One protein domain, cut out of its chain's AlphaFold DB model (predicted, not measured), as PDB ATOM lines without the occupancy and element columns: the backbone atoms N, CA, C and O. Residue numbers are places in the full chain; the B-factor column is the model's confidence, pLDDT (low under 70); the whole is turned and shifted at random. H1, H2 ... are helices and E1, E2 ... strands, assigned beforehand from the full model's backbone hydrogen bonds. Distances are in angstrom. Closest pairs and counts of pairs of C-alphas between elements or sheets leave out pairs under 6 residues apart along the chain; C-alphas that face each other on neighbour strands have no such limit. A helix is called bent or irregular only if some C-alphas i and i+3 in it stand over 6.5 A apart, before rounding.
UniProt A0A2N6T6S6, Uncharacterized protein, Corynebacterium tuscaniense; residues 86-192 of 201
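This is residues 86 to 192 of the 201 residues of an uncharacterized protein of Corynebacterium tuscaniense (UniProt A0A2N6T6S6). Two long, bent strands, E3 and E4, run side by side through the middle as a strongly twisted ribbon, with the short strand E5 added beside the first part of E3. Helices H1 and H2 pack on the same face of this sheet towards its two ends, and the small hairpin E1 and E2 packs on H1. The printed part has 107 residues, with two named helices and five named strands in the order E1, E2, E3, H1, E4, H2, E5; the class is mixed. The larger sheet has the order E4, E3, E5 and is antiparallel, as is the pair E1 and E2. The whole is compact, with a radius of gyration of the C-alphas of 13.2 A and spans of 37 by 28 by 21 A.

E3, residues 111 to 119, is the inner strand, antiparallel to the edge strand E4, residues 161 to 171; N 164 and O 118 are 2.8 A apart, within hydrogen-bond range. E3 bends by 64 degrees at residue 115, and E4 by 64 degrees at residue 168. On the other side of E3 is the edge strand E5, residues 187 to 190, antiparallel to it, with N 112 and O 189 at 2.8 A. H2, residues 174 to 184, is on the sheet at a height of 8.3 A; its closest C-alphas to E3 are those of Glu 174 and Asn 111, 5.9 A apart. E4, H2 and E5 form a split strand-helix-strand unit, two strands running the same way with E3 between them, and its crossover is right-handed. H1, residues 124 to 136, is on the same face at a height of 9.7 A, which gives two layers, helices on one face of a sheet; its closest C-alphas to E3 are those of Leu 131 and Val 118, 6.0 A apart. H1 and H2 are apart. E1, residues 92 to 95, and E2, residues 98 to 101, form an antiparallel hairpin with N 100 and O 93 at 2.8 A. The closest C-alphas of E1 and H1 are those of Val 93 and Ala 132, 5.2 A apart. In H1 and H2 every O i to N i+4 pair is within hydrogen-bond range.

E4 is 28.2 A long from first to last C-alpha, from (295.699, 167.647, 185.070) at Asn 161. E3 measures 22.0 A, H1 17.7 A and H2 15.0 A. E1 begins with C-alpha 92 at (279.374, 176.036, 179.949), and E5 ends with C-alpha 190 at (286.415, 156.700, 167.502).

The two C-alphas farthest apart, those of Gly 123 and Ala 175, are 37.1 A apart. The printed part has no cut. The link from H1 to E4, residues 137 to 160, is long; within it residues 144 to 145 pair antiparallel with residues 166 to 167 of E4, and residues 157 to 158 with residues 161 to 162. The mean pLDDT of the printed part is 96.7, and no printed residue is under 70.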
ATOM      1  N   ARG A  86     279.776 171.645 186.563       89.81
ATOM      2  CA  ARG A  86     278.963 170.543 187.103       89.81
ATOM      3  C   ARG A  86     279.887 169.366 187.397       89.81
ATOM      4  O   ARG A  86     280.755 169.060 186.584       89.81
ATOM      5  N   ASP A  87     279.750 168.760 188.574       89.81
ATOM      6  CA  ASP A  87     280.607 167.655 189.041       89.81
ATOM      7  C   ASP A  87     282.119 167.953 188.939       89.81
ATOM      8  O   ASP A  87     282.935 167.080 188.655       89.81
ATOM      9  N   GLY A  88     282.503 169.218 189.146       91.25
ATOM     10  CA  GLY A  88     283.894 169.678 189.072       91.25
ATOM     11  C   GLY A  88     284.407 170.023 187.667       91.25
ATOM     12  O   GLY A  88     285.527 170.530 187.551       91.25
ATOM     13  N   TYR A  89     283.598 169.839 186.618       95.69
ATOM     14  CA  TYR A  89     283.974 170.107 185.226       95.69
ATOM     15  C   TYR A  89     283.200 171.258 184.606       95.69
ATOM     16  O   TYR A  89     282.007 171.396 184.855       95.69
ATOM     17  N   PHE A  90     283.851 172.048 183.752       96.25
ATOM     18  CA  PHE A  90     283.166 173.075 182.972       96.25
ATOM     19  C   PHE A  90     282.149 172.435 182.025       96.25
ATOM     20  O   PHE A  90     282.494 171.569 181.223       96.25
ATOM     21  N   VAL A  91     280.895 172.871 182.129       97.31
ATOM     22  CA  VAL A  91     279.784 172.462 181.253       97.31
ATOM     23  C   VAL A  91     279.228 173.618 180.429       97.31
ATOM     24  O   VAL A  91     278.368 173.411 179.582       97.31
ATOM     25  N   HIS A  92     279.730 174.824 180.663       96.81
ATOM     26  CA  HIS A  92     279.374 176.036 179.949       96.81
ATOM     27  C   HIS A  92     280.610 176.936 179.873       96.81
ATOM     28  O   HIS A  92     281.394 176.980 180.819       96.81
ATOM     29  N   VAL A  93     280.795 177.638 178.759       96.31
ATOM     30  CA  VAL A  93     281.805 178.689 178.603       96.31
ATOM     31  C   VAL A  93     281.232 179.849 177.803       96.31
ATOM     32  O   VAL A  93     280.432 179.651 176.892       96.31
ATOM     33  N   SER A  94     281.669 181.063 178.112       95.19
ATOM     34  CA  SER A  94     281.260 182.272 177.409       95.19
ATOM     35  C   SER A  94     282.396 183.283 177.320       95.19
ATOM     36  O   SER A  94     283.211 183.418 178.234       95.19
ATOM     37  N   GLN A  95     282.456 183.991 176.194       93.88
ATOM     38  CA  GLN A  95     283.423 185.053 175.936       93.88
ATOM     39  C   GLN A  95     282.868 186.011 174.878       93.88
ATOM     40  O   GLN A  95     282.401 185.588 173.824       93.88
ATOM     41  N   GLY A  96     282.918 187.319 175.145       90.44
ATOM     42  CA  GLY A  96     282.543 188.338 174.155       90.44
ATOM     43  C   GLY A  96     281.081 188.278 173.688       90.44
ATOM     44  O   GLY A  96     280.804 188.606 172.539       90.44
ATOM     45  N   GLY A  97     280.159 187.836 174.549       90.94
ATOM     46  CA  GLY A  97     278.738 187.666 174.205       90.94
ATOM     47  C   GLY A  97     278.426 186.398 173.404       90.94
ATOM     48  O   GLY A  97     277.273 186.181 173.047       90.94
ATOM     49  N   LEU A  98     279.432 185.565 173.134       93.50
ATOM     50  CA  LEU A  98     279.261 184.215 172.616       93.50
ATOM     51  C   LEU A  98     279.293 183.220 173.772       93.50
ATOM     52  O   LEU A  98     280.010 183.423 174.753       93.50
ATOM     53  N   GLU A  99     278.556 182.130 173.624       94.94
ATOM     54  CA  GLU A  99     278.472 181.066 174.617       94.94
ATOM     55  C   GLU A  99     278.473 179.687 173.959       94.94
ATOM     56  O   GLU A  99     278.126 179.519 172.785       94.94
ATOM     57  N   LYS A 100     278.925 178.691 174.715       96.94
ATOM     58  CA  LYS A 100     278.918 177.292 174.311       96.94
ATOM     59  C   LYS A 100     278.678 176.410 175.524       96.94
ATOM     60  O   LYS A 100     279.389 176.494 176.523       96.94
ATOM     61  N   GLU A 101     277.727 175.499 175.389       97.50
ATOM     62  CA  GLU A 101     277.541 174.403 176.332       97.50
ATOM     63  C   GLU A 101     278.418 173.204 175.967       97.50
ATOM     64  O   GLU A 101     278.691 172.932 174.790       97.50
ATOM     65  N   ALA A 102     278.839 172.455 176.984       98.06
ATOM     66  CA  ALA A 102     279.491 171.178 176.779       98.06
ATOM     67  C   ALA A 102     278.524 170.231 176.071       98.06
ATOM     68  O   ALA A 102     277.386 170.020 176.484       98.06
ATOM     69  N   SER A 103     279.017 169.608 175.015       98.31
ATOM     70  CA  SER A 103     278.343 168.486 174.381       98.31
ATOM     71  C   SER A 103     278.591 167.193 175.159       98.31
ATOM     72  O   SER A 103     279.586 167.058 175.873       98.31
ATOM     73  N   PHE A 104     277.700 166.215 175.008       97.81
ATOM     74  CA  PHE A 104     277.790 164.915 175.678       97.81
ATOM     75  C   PHE A 104     277.602 163.787 174.654       97.81
ATOM     76  O   PHE A 104     276.563 163.126 174.673       97.81
ATOM     77  N   PRO A 105     278.570 163.569 173.742       98.06
ATOM     78  CA  PRO A 105     278.442 162.552 172.704       98.06
ATOM     79  C   PRO A 105     278.292 161.149 173.306       98.06
ATOM     80  O   PRO A 105     278.818 160.860 174.386       98.06
ATOM     81  N   ALA A 106     277.571 160.283 172.595       98.25
ATOM     82  CA  ALA A 106     277.512 158.864 172.913       98.25
ATOM     83  C   ALA A 106     278.861 158.187 172.621       98.25
ATOM     84  O   ALA A 106     279.630 158.635 171.771       98.25
ATOM     85  N   CYS A 107     279.137 157.099 173.336       98.50
ATOM     86  CA  CYS A 107     280.328 156.272 173.140       98.50
ATOM     87  C   CYS A 107     279.967 155.057 172.275       98.50
ATOM     88  O   CYS A 107     280.071 153.914 172.720       98.50
ATOM     89  N   ASP A 108     279.434 155.338 171.087       98.12
ATOM     90  CA  ASP A 108     278.726 154.412 170.194       98.12
ATOM     91  C   ASP A 108     279.512 154.054 168.921       98.12
ATOM     92  O   ASP A 108     278.956 153.476 167.991       98.12
ATOM     93  N   GLY A 109     280.799 154.387 168.864       98.25
ATOM     94  CA  GLY A 109     281.637 154.196 167.684       98.25
ATOM     95  C   GLY A 109     281.645 155.386 166.725       98.25
ATOM     96  O   GLY A 109     282.248 155.296 165.662       98.25
ATOM     97  N   ARG A 110     281.014 156.515 167.071       98.50
ATOM     98  CA  ARG A 110     281.118 157.734 166.258       98.50
ATOM     99  C   ARG A 110     282.543 158.289 166.191       98.50
ATOM    100  O   ARG A 110     283.287 158.263 167.171       98.50
ATOM    101  N   ASN A 111     282.877 158.864 165.048       98.75
ATOM    102  CA  ASN A 111     284.148 159.476 164.714       98.75
ATOM    103  C   ASN A 111     284.143 160.970 165.053       98.75
ATOM    104  O   ASN A 111     283.239 161.716 164.665       98.75
ATOM    105  N   ILE A 112     285.169 161.412 165.777       98.81
ATOM    106  CA  ILE A 112     285.407 162.818 166.086       98.81
ATOM    107  C   ILE A 112     286.842 163.223 165.753       98.81
ATOM    108  O   ILE A 112     287.786 162.476 166.006       98.81
ATOM    109  N   LEU A 113     287.028 164.448 165.271       98.81
ATOM    110  CA  LEU A 113     288.354 165.050 165.161       98.81
ATOM    111  C   LEU A 113     288.605 165.937 166.372       98.81
ATOM    112  O   LEU A 113     288.005 167.005 166.484       98.81
ATOM    113  N   ILE A 114     289.514 165.534 167.256       98.69
ATOM    114  CA  ILE A 114     289.995 166.386 168.343       98.69
ATOM    115  C   ILE A 114     290.983 167.384 167.736       98.69
ATOM    116  O   ILE A 114     292.112 167.025 167.402       98.69
ATOM    117  N   LEU A 115     290.556 168.637 167.594       98.56
ATOM    118  CA  LEU A 115     291.378 169.713 167.037       98.56
ATOM    119  C   LEU A 115     292.478 170.124 168.017       98.56
ATOM    120  O   LEU A 115     293.618 170.357 167.626       98.56
ATOM    121  N   MET A 116     292.121 170.210 169.297       97.69
ATOM    122  CA  MET A 116     293.025 170.546 170.392       97.69
ATOM    123  C   MET A 116     292.443 170.086 171.726       97.69
ATOM    124  O   MET A 116     291.321 169.579 171.811       97.69
ATOM    125  N   SER A 117     293.220 170.241 172.788       97.56
ATOM    126  CA  SER A 117     292.785 169.942 174.142       97.56
ATOM    127  C   SER A 117     293.282 171.015 175.091       97.56
ATOM    128  O   SER A 117     294.465 171.339 175.069       97.56
ATOM    129  N   VAL A 118     292.379 171.531 175.916       98.06
ATOM    130  CA  VAL A 118     292.695 172.513 176.956       98.06
ATOM    131  C   VAL A 118     292.951 171.766 178.258       98.06
ATOM    132  O   VAL A 118     292.146 170.915 178.650       98.06
ATOM    133  N   ILE A 119     294.076 172.049 178.907       97.88
ATOM    134  CA  ILE A 119     294.534 171.342 180.107       97.88
ATOM    135  C   ILE A 119     294.437 172.291 181.307       97.88
ATOM    136  O   ILE A 119     294.830 173.451 181.231       97.88
ATOM    137  N   ASP A 120     293.908 171.806 182.430       95.44
ATOM    138  CA  ASP A 120     293.813 172.587 183.673       95.44
ATOM    139  C   ASP A 120     295.159 172.637 184.411       95.44
ATOM    140  O   ASP A 120     295.367 171.938 185.400       95.44
ATOM    141  N   GLU A 121     296.108 173.411 183.875       93.56
ATOM    142  CA  GLU A 121     297.456 173.577 184.452       93.56
ATOM    143  C   GLU A 121     297.607 174.860 185.275       93.56
ATOM    144  O   GLU A 121     298.491 174.970 186.127       93.56
ATOM    145  N   HIS A 122     296.766 175.855 185.005       91.25
ATOM    146  CA  HIS A 122     296.904 177.216 185.534       91.25
ATOM    147  C   HIS A 122     295.704 177.644 186.386       91.25
ATOM    148  O   HIS A 122     295.535 178.826 186.688       91.25
ATOM    149  N   GLY A 123     294.884 176.677 186.803       90.44
ATOM    150  CA  GLY A 123     293.701 176.895 187.615       90.44
ATOM    151  C   GLY A 123     292.472 177.298 186.803       90.44
ATOM    152  O   GLY A 123     292.530 177.655 185.625       90.44
ATOM    153  N   ALA A 124     291.329 177.274 187.489       91.50
ATOM    154  CA  ALA A 124     290.015 177.299 186.862       91.50
ATOM    155  C   ALA A 124     289.770 178.509 185.942       91.50
ATOM    156  O   ALA A 124     289.204 178.339 184.868       91.50
ATOM    157  N   GLU A 125     290.173 179.719 186.331       93.19
ATOM    158  CA  GLU A 125     289.923 180.920 185.523       93.19
ATOM    159  C   GLU A 125     290.709 180.909 184.203       93.19
ATOM    160  O   GLU A 125     290.139 181.165 183.141       93.19
ATOM    161  N   ALA A 126     291.998 180.559 184.248       94.44
ATOM    162  CA  ALA A 126     292.833 180.462 183.053       94.44
ATOM    163  C   ALA A 126     292.292 179.390 182.097       94.44
ATOM    164  O   ALA A 126     292.095 179.659 180.913       94.44
ATOM    165  N   THR A 127     291.946 178.215 182.630       95.88
ATOM    166  CA  THR A 127     291.350 177.117 181.861       95.88
ATOM    167  C   THR A 127     289.996 177.488 181.271       95.88
ATOM    168  O   THR A 127     289.719 177.136 180.127       95.88
ATOM    169  N   TYR A 128     289.149 178.208 182.012       96.19
ATOM    170  CA  TYR A 128     287.863 178.686 181.506       96.19
ATOM    171  C   TYR A 128     288.056 179.616 180.307       96.19
ATOM    172  O   TYR A 128     287.434 179.418 179.265       96.19
ATOM    173  N   ASN A 129     288.946 180.603 180.438       95.38
ATOM    174  CA  ASN A 129     289.221 181.574 179.384       95.38
ATOM    175  C   ASN A 129     289.839 180.916 178.144       95.38
ATOM    176  O   ASN A 129     289.432 181.226 177.024       95.38
ATOM    177  N   GLU A 130     290.776 179.986 178.335       97.00
ATOM    178  CA  GLU A 130     291.386 179.225 177.244       97.00
ATOM    179  C   GLU A 130     290.357 178.333 176.539       97.00
ATOM    180  O   GLU A 130     290.271 178.346 175.313       97.00
ATOM    181  N   LEU A 131     289.518 177.613 177.290       97.62
ATOM    182  CA  LEU A 131     288.463 176.768 176.726       97.62
ATOM    183  C   LEU A 131     287.419 177.589 175.966       97.62
ATOM    184  O   LEU A 131     287.026 177.204 174.862       97.62
ATOM    185  N   ALA A 132     287.005 178.734 176.518       96.94
ATOM    186  CA  ALA A 132     286.105 179.666 175.854       96.94
ATOM    187  C   ALA A 132     286.708 180.152 174.531       96.94
ATOM    188  O   ALA A 132     286.070 180.037 173.485       96.94
ATOM    189  N   GLN A 133     287.964 180.604 174.548       96.75
ATOM    190  CA  GLN A 133     288.658 181.045 173.344       96.75
ATOM    191  C   GLN A 133     288.772 179.916 172.310       96.75
ATOM    192  O   GLN A 133     288.446 180.121 171.138       96.75
ATOM    193  N   ALA A 134     289.184 178.721 172.739       97.25
ATOM    194  CA  ALA A 134     289.411 177.568 171.877       97.25
ATOM    195  C   ALA A 134     288.142 177.109 171.149       97.25
ATOM    196  O   ALA A 134     288.215 176.705 169.987       97.25
ATOM    197  N   VAL A 135     286.972 177.166 171.797       98.06
ATOM    198  CA  VAL A 135     285.718 176.716 171.176       98.06
ATOM    199  C   VAL A 135     284.962 177.835 170.456       98.06
ATOM    200  O   VAL A 135     284.340 177.569 169.424       98.06
ATOM    201  N   LEU A 136     285.034 179.080 170.939       97.00
ATOM    202  CA  LEU A 136     284.241 180.204 170.422       97.00
ATOM    203  C   LEU A 136     284.936 180.992 169.307       97.00
ATOM    204  O   LEU A 136     284.262 181.705 168.568       97.00
ATOM    205  N   THR A 137     286.259 180.882 169.163       94.25
ATOM    206  CA  THR A 137     287.030 181.725 168.235       94.25
ATOM    207  C   THR A 137     287.849 180.908 167.234       94.25
ATOM    208  O   THR A 137     288.249 179.779 167.512       94.25
ATOM    209  N   GLY A 138     288.088 181.484 166.047       89.38
ATOM    210  CA  GLY A 138     288.937 180.911 164.992       89.38
ATOM    211  C   GLY A 138     288.489 179.542 164.456       89.38
ATOM    212  O   GLY A 138     287.493 178.978 164.895       89.38
ATOM    213  N   GLY A 139     289.240 178.985 163.502       91.00
ATOM    214  CA  GLY A 139     289.035 177.618 163.000       91.00
ATOM    215  C   GLY A 139     287.627 177.321 162.443       91.00
ATOM    216  O   GLY A 139     286.917 178.235 162.022       91.00
ATOM    217  N   PRO A 140     287.219 176.039 162.418       95.12
ATOM    218  CA  PRO A 140     285.872 175.632 162.016       95.12
ATOM    219  C   PRO A 140     284.787 176.220 162.936       95.12
ATOM    220  O   PRO A 140     285.000 176.371 164.141       95.12
ATOM    221  N   ALA A 141     283.615 176.548 162.394       91.38
ATOM    222  CA  ALA A 141     282.536 177.188 163.161       91.38
ATOM    223  C   ALA A 141     281.777 176.214 164.087       91.38
ATOM    224  O   ALA A 141     281.229 176.608 165.114       91.38
ATOM    225  N   ASP A 142     281.762 174.930 163.747       95.31
ATOM    226  CA  ASP A 142     280.973 173.865 164.370       95.31
ATOM    227  C   ASP A 142     281.702 173.129 165.505       95.31
ATOM    228  O   ASP A 142     281.216 172.112 166.003       95.31
ATOM    229  N   LYS A 143     282.834 173.674 165.971       98.00
ATOM    230  CA  LYS A 143     283.571 173.147 167.125       98.00
ATOM    231  C   LYS A 143     282.648 172.929 168.317       98.00
ATOM    232  O   LYS A 143     281.819 173.778 168.658       98.00
ATOM    233  N   LYS A 144     282.849 171.803 168.985       98.44
ATOM    234  CA  LYS A 144     282.239 171.426 170.258       98.44
ATOM    235  C   LYS A 144     283.346 171.250 171.290       98.44
ATOM    236  O   LYS A 144     284.504 171.057 170.935       98.44
ATOM    237  N   PHE A 145     282.987 171.268 172.564       98.69
ATOM    238  CA  PHE A 145     283.829 170.701 173.613       98.69
ATOM    239  C   PHE A 145     283.008 169.707 174.428       98.69
ATOM    240  O   PHE A 145     281.774 169.757 174.407       98.69
ATOM    241  N   THR A 146     283.668 168.784 175.117       98.69
ATOM    242  CA  THR A 146     283.009 167.902 176.089       98.69
ATOM    243  C   THR A 146     283.803 167.847 177.388       98.69
ATOM    244  O   THR A 146     284.908 168.382 177.485       98.69
ATOM    245  N   VAL A 147     283.208 167.231 178.404       98.06
ATOM    246  CA  VAL A 147     283.825 167.067 179.718       98.06
ATOM    247  C   VAL A 147     284.929 165.998 179.682       98.06
ATOM    248  O   VAL A 147     284.877 165.077 178.855       98.06
ATOM    249  N   PRO A 148     285.922 166.074 180.587       97.69
ATOM    250  CA  PRO A 148     287.023 165.121 180.632       97.69
ATOM    251  C   PRO A 148     286.536 163.677 180.796       97.69
ATOM    252  O   PRO A 148     285.725 163.376 181.672       97.69
ATOM    253  N   GLY A 149     287.055 162.762 179.971       97.19
ATOM    254  CA  GLY A 149     286.731 161.334 180.061       97.19
ATOM    255  C   GLY A 149     285.281 160.968 179.730       97.19
ATOM    256  O   GLY A 149     284.812 159.934 180.198       97.19
ATOM    257  N   LYS A 150     284.558 161.786 178.945       98.00
ATOM    258  CA  LYS A 150     283.163 161.504 178.554       98.00
ATOM    259  C   LYS A 150     282.969 160.102 177.951       98.00
ATOM    260  O   LYS A 150     281.947 159.472 178.205       98.00
ATOM    261  N   CYS A 151     283.952 159.637 177.188       98.38
ATOM    262  CA  CYS A 151     284.096 158.251 176.752       98.38
ATOM    263  C   CYS A 151     285.466 157.742 177.194       98.38
ATOM    264  O   CYS A 151     286.387 158.543 177.341       98.38
ATOM    265  N   ALA A 152     285.630 156.428 177.366       98.12
ATOM    266  CA  ALA A 152     286.915 155.861 177.775       98.12
ATOM    267  C   ALA A 152     288.031 156.161 176.758       98.12
ATOM    268  O   ALA A 152     289.173 156.384 177.152       98.12
ATOM    269  N   SER A 153     287.701 156.232 175.460       97.94
ATOM    270  CA  SER A 153     288.635 156.646 174.399       97.94
ATOM    271  C   SER A 153     288.986 158.139 174.393       97.94
ATOM    272  O   SER A 153     289.819 158.595 173.603       97.94
ATOM    273  N   LEU A 154     288.391 158.927 175.292       98.19
ATOM    274  CA  LEU A 154     288.796 160.296 175.573       98.19
ATOM    275  C   LEU A 154     289.575 160.325 176.877       98.19
ATOM    276  O   LEU A 154     289.134 159.833 177.914       98.19
ATOM    277  N   ARG A 155     290.758 160.936 176.834       96.50
ATOM    278  CA  ARG A 155     291.570 161.090 178.037       96.50
ATOM    279  C   ARG A 155     290.788 161.922 179.052       96.50
ATOM    280  O   ARG A 155     290.184 162.934 178.710       96.50
ATOM    281  N   LYS A 156     290.805 161.481 180.308       97.19
ATOM    282  CA  LYS A 156     290.276 162.254 181.437       97.19
ATOM    283  C   LYS A 156     291.327 163.200 182.009       97.19
ATOM    284  O   LYS A 156     291.007 164.310 182.420       97.19
ATOM    285  N   THR A 157     292.579 162.753 182.021       97.31
ATOM    286  CA  THR A 157     293.706 163.500 182.576       97.31
ATOM    287  C   THR A 157     294.988 163.255 181.788       97.31
ATOM    288  O   THR A 157     295.164 162.192 181.188       97.31
ATOM    289  N   VAL A 158     295.920 164.199 181.870       95.81
ATOM    290  CA  VAL A 158     297.320 164.064 181.454       95.81
ATOM    291  C   VAL A 158     298.200 164.663 182.550       95.81
ATOM    292  O   VAL A 158     297.924 165.755 183.027       95.81
ATOM    293  N   ASN A 159     299.207 163.920 183.020       96.00
ATOM    294  CA  ASN A 159     300.075 164.332 184.137       96.00
ATOM    295  C   ASN A 159     299.317 164.763 185.415       96.00
ATOM    296  O   ASN A 159     299.790 165.605 186.166       96.00
ATOM    297  N   GLY A 160     298.131 164.193 185.658       95.31
ATOM    298  CA  GLY A 160     297.262 164.559 186.784       95.31
ATOM    299  C   GLY A 160     296.329 165.749 186.523       95.31
ATOM    300  O   GLY A 160     295.357 165.907 187.257       95.31
ATOM    301  N   ASN A 161     296.542 166.512 185.450       97.06
ATOM    302  CA  ASN A 161     295.699 167.647 185.070       97.06
ATOM    303  C   ASN A 161     294.512 167.178 184.225       97.06
ATOM    304  O   ASN A 161     294.660 166.290 183.380       97.06
ATOM    305  N   VAL A 162     293.329 167.760 184.437       97.06
ATOM    306  CA  VAL A 162     292.130 167.423 183.650       97.06
ATOM    307  C   VAL A 162     292.228 168.007 182.243       97.06
ATOM    308  O   VAL A 162     292.833 169.057 182.043       97.06
ATOM    309  N   ILE A 163     291.640 167.317 181.265       97.50
ATOM    310  CA  ILE A 163     291.754 167.669 179.845       97.50
ATOM    311  C   ILE A 163     290.374 167.802 179.193       97.50
ATOM    312  O   ILE A 163     289.568 166.872 179.231       97.50
ATOM    313  N   TYR A 164     290.110 168.955 178.580       98.38
ATOM    314  CA  TYR A 164     288.886 169.246 177.837       98.38
ATOM    315  C   TYR A 164     289.166 169.163 176.334       98.38
ATOM    316  O   TYR A 164     289.862 170.031 175.796       98.38
ATOM    317  N   PRO A 165     288.658 168.142 175.623       98.50
ATOM    318  CA  PRO A 165     288.818 168.065 174.179       98.50
ATOM    319  C   PRO A 165     287.891 169.063 173.473       98.50
ATOM    320  O   PRO A 165     286.690 169.111 173.749       98.50
ATOM    321  N   VAL A 166     288.447 169.802 172.511       98.75
ATOM    322  CA  VAL A 166     287.704 170.626 171.548       98.75
ATOM    323  C   VAL A 166     287.731 169.911 170.202       98.75
ATOM    324  O   VAL A 166     288.804 169.563 169.704       98.75
ATOM    325  N   TYR A 167     286.561 169.646 169.625       98.81
ATOM    326  CA  TYR A 167     286.431 168.666 168.554       98.81
ATOM    327  C   TYR A 167     285.348 168.990 167.517       98.81
ATOM    328  O   TYR A 167     284.447 169.794 167.762       98.81
ATOM    329  N   LEU A 168     285.442 168.320 166.367       98.75
ATOM    330  CA  LEU A 168     284.404 168.213 165.339       98.75
ATOM    331  C   LEU A 168     283.799 166.814 165.346       98.75
ATOM    332  O   LEU A 168     284.502 165.835 165.583       98.75
ATOM    333  N   ASP A 169     282.503 166.724 165.085       98.56
ATOM    334  CA  ASP A 169     281.724 165.494 165.203       98.56
ATOM    335  C   ASP A 169     281.266 165.020 163.828       98.56
ATOM    336  O   ASP A 169     280.466 165.696 163.185       98.56
ATOM    337  N   PHE A 170     281.759 163.861 163.398       98.69
ATOM    338  CA  PHE A 170     281.489 163.307 162.073       98.69
ATOM    339  C   PHE A 170     280.497 162.141 162.104       98.69
ATOM    340  O   PHE A 170     280.128 161.618 161.055       98.69
ATOM    341  N   GLY A 171     280.021 161.718 163.281       98.50
ATOM    342  CA  GLY A 171     279.128 160.563 163.367       98.50
ATOM    343  C   GLY A 171     279.793 159.319 162.768       98.50
ATOM    344  O   GLY A 171     280.861 158.922 163.208       98.50
ATOM    345  N   SER A 172     279.192 158.707 161.751       98.31
ATOM    346  CA  SER A 172     279.775 157.550 161.056       98.31
ATOM    347  C   SER A 172     280.784 157.910 159.951       98.31
ATOM    348  O   SER A 172     281.364 157.006 159.358       98.31
ATOM    349  N   ASP A 173     280.992 159.191 159.635       98.56
ATOM    350  CA  ASP A 173     281.813 159.631 158.496       98.56
ATOM    351  C   ASP A 173     283.315 159.707 158.836       98.56
ATOM    352  O   ASP A 173     283.884 160.769 159.090       98.56
ATOM    353  N   GLU A 174     283.974 158.549 158.849       98.62
ATOM    354  CA  GLU A 174     285.426 158.456 159.060       98.62
ATOM    355  C   GLU A 174     286.224 159.185 157.970       98.62
ATOM    356  O   GLU A 174     287.171 159.913 158.264       98.62
ATOM    357  N   ALA A 175     285.807 159.053 156.708       98.69
ATOM    358  CA  ALA A 175     286.491 159.685 155.584       98.69
ATOM    359  C   ALA A 175     286.452 161.218 155.692       98.69
ATOM    360  O   ALA A 175     287.473 161.880 155.485       98.69
ATOM    361  N   GLY A 176     285.303 161.786 156.071       98.62
ATOM    362  CA  GLY A 176     285.159 163.211 156.357       98.62
ATOM    363  C   GLY A 176     286.040 163.667 157.518       98.62
ATOM    364  O   GLY A 176     286.707 164.700 157.409       98.62
ATOM    365  N   MET A 177     286.125 162.870 158.587       98.75
ATOM    366  CA  MET A 177     287.026 163.141 159.708       98.75
ATOM    367  C   MET A 177     288.494 163.169 159.263       98.75
ATOM    368  O   MET A 177     289.210 164.116 159.598       98.75
ATOM    369  N   CYS A 178     288.944 162.192 158.475       98.75
ATOM    370  CA  CYS A 178     290.326 162.138 157.994       98.75
ATOM    371  C   CYS A 178     290.643 163.262 157.004       98.75
ATOM    372  O   CYS A 178     291.708 163.879 157.082       98.75
ATOM    373  N   ALA A 179     289.697 163.620 156.134       98.69
ATOM    374  CA  ALA A 179     289.832 164.787 155.267       98.69
ATOM    375  C   ALA A 179     289.935 166.091 156.076       98.69
ATOM    376  O   ALA A 179     290.726 166.976 155.736       98.69
ATOM    377  N   ALA A 180     289.175 166.222 157.164       98.38
ATOM    378  CA  ALA A 180     289.275 167.360 158.069       98.38
ATOM    379  C   ALA A 180     290.604 167.370 158.838       98.38
ATOM    380  O   ALA A 180     291.220 168.430 158.945       98.38
ATOM    381  N   LYS A 181     291.101 166.214 159.298       98.50
ATOM    382  CA  LYS A 181     292.416 166.087 159.948       98.50
ATOM    383  C   LYS A 181     293.539 166.529 159.011       98.50
ATOM    384  O   LYS A 181     294.416 167.278 159.426       98.50
ATOM    385  N   ALA A 182     293.482 166.156 157.734       98.44
ATOM    386  CA  ALA A 182     294.452 166.609 156.737       98.44
ATOM    387  C   ALA A 182     294.444 168.139 156.534       98.44
ATOM    388  O   ALA A 182     295.466 168.720 156.178       98.44
ATOM    389  N   ARG A 183     293.303 168.804 156.769       97.75
ATOM    390  CA  ARG A 183     293.152 170.264 156.629       97.75
ATOM    391  C   ARG A 183     293.515 171.036 157.893       97.75
ATOM    392  O   ARG A 183     294.097 172.112 157.798       97.75
ATOM    393  N   TYR A 184     293.126 170.528 159.058       96.81
ATOM    394  CA  TYR A 184     293.186 171.258 160.327       96.81
ATOM    395  C   TYR A 184     294.214 170.694 161.316       96.81
ATOM    396  O   TYR A 184     294.487 171.330 162.330       96.81
ATOM    397  N   GLY A 185     294.791 169.525 161.036       96.94
ATOM    398  CA  GLY A 185     295.593 168.767 161.990       96.94
ATOM    399  C   GLY A 185     294.729 168.111 163.070       96.94
ATOM    400  O   GLY A 185     293.566 167.782 162.839       96.94
ATOM    401  N   GLY A 186     295.302 167.924 164.259       97.12
ATOM    402  CA  GLY A 186     294.628 167.285 165.392       97.12
ATOM    403  C   GLY A 186     294.734 165.760 165.377       97.12
ATOM    404  O   GLY A 186     295.577 165.195 164.680       97.12
ATOM    405  N   ASN A 187     293.890 165.093 166.166       98.06
ATOM    406  CA  ASN A 187     293.850 163.633 166.288       98.06
ATOM    407  C   ASN A 187     292.425 163.110 166.097       98.06
ATOM    408  O   ASN A 187     291.509 163.546 166.800       98.06
ATOM    409  N   GLY A 188     292.247 162.184 165.159       98.31
ATOM    410  CA  GLY A 188     291.001 161.454 164.994       98.31
ATOM    411  C   GLY A 188     290.780 160.504 166.166       98.31
ATOM    412  O   GLY A 188     291.715 160.026 166.819       98.31
ATOM    413  N   ARG A 189     289.512 160.269 166.489       98.38
ATOM    414  CA  ARG A 189     289.123 159.345 167.547       98.38
ATOM    415  C   ARG A 189     287.761 158.739 167.268       98.38
ATOM    416  O   ARG A 189     286.786 159.459 167.072       98.38
ATOM    417  N   THR A 190     287.682 157.424 167.398       98.38
ATOM    418  CA  THR A 190     286.415 156.700 167.502       98.38
ATOM    419  C   THR A 190     285.970 156.659 168.969       98.38
ATOM    420  O   THR A 190     286.714 156.230 169.859       98.38
ATOM    421  N   LEU A 191     284.764 157.138 169.271       98.62
ATOM    422  CA  LEU A 191     284.246 157.204 170.638       98.62
ATOM    423  C   LEU A 191     283.768 155.835 171.116       98.62
ATOM    424  O   LEU A 191     282.798 155.293 170.602       98.62
ATOM    425  N   ASN A 192     284.432 155.282 172.129       98.19
ATOM    426  CA  ASN A 192     284.170 153.940 172.640       98.19
ATOM    427  C   ASN A 192     284.360 153.858 174.164       98.19
ATOM    428  O   ASN A 192     284.859 154.784 174.813       98.19
TER     429      ASN A 192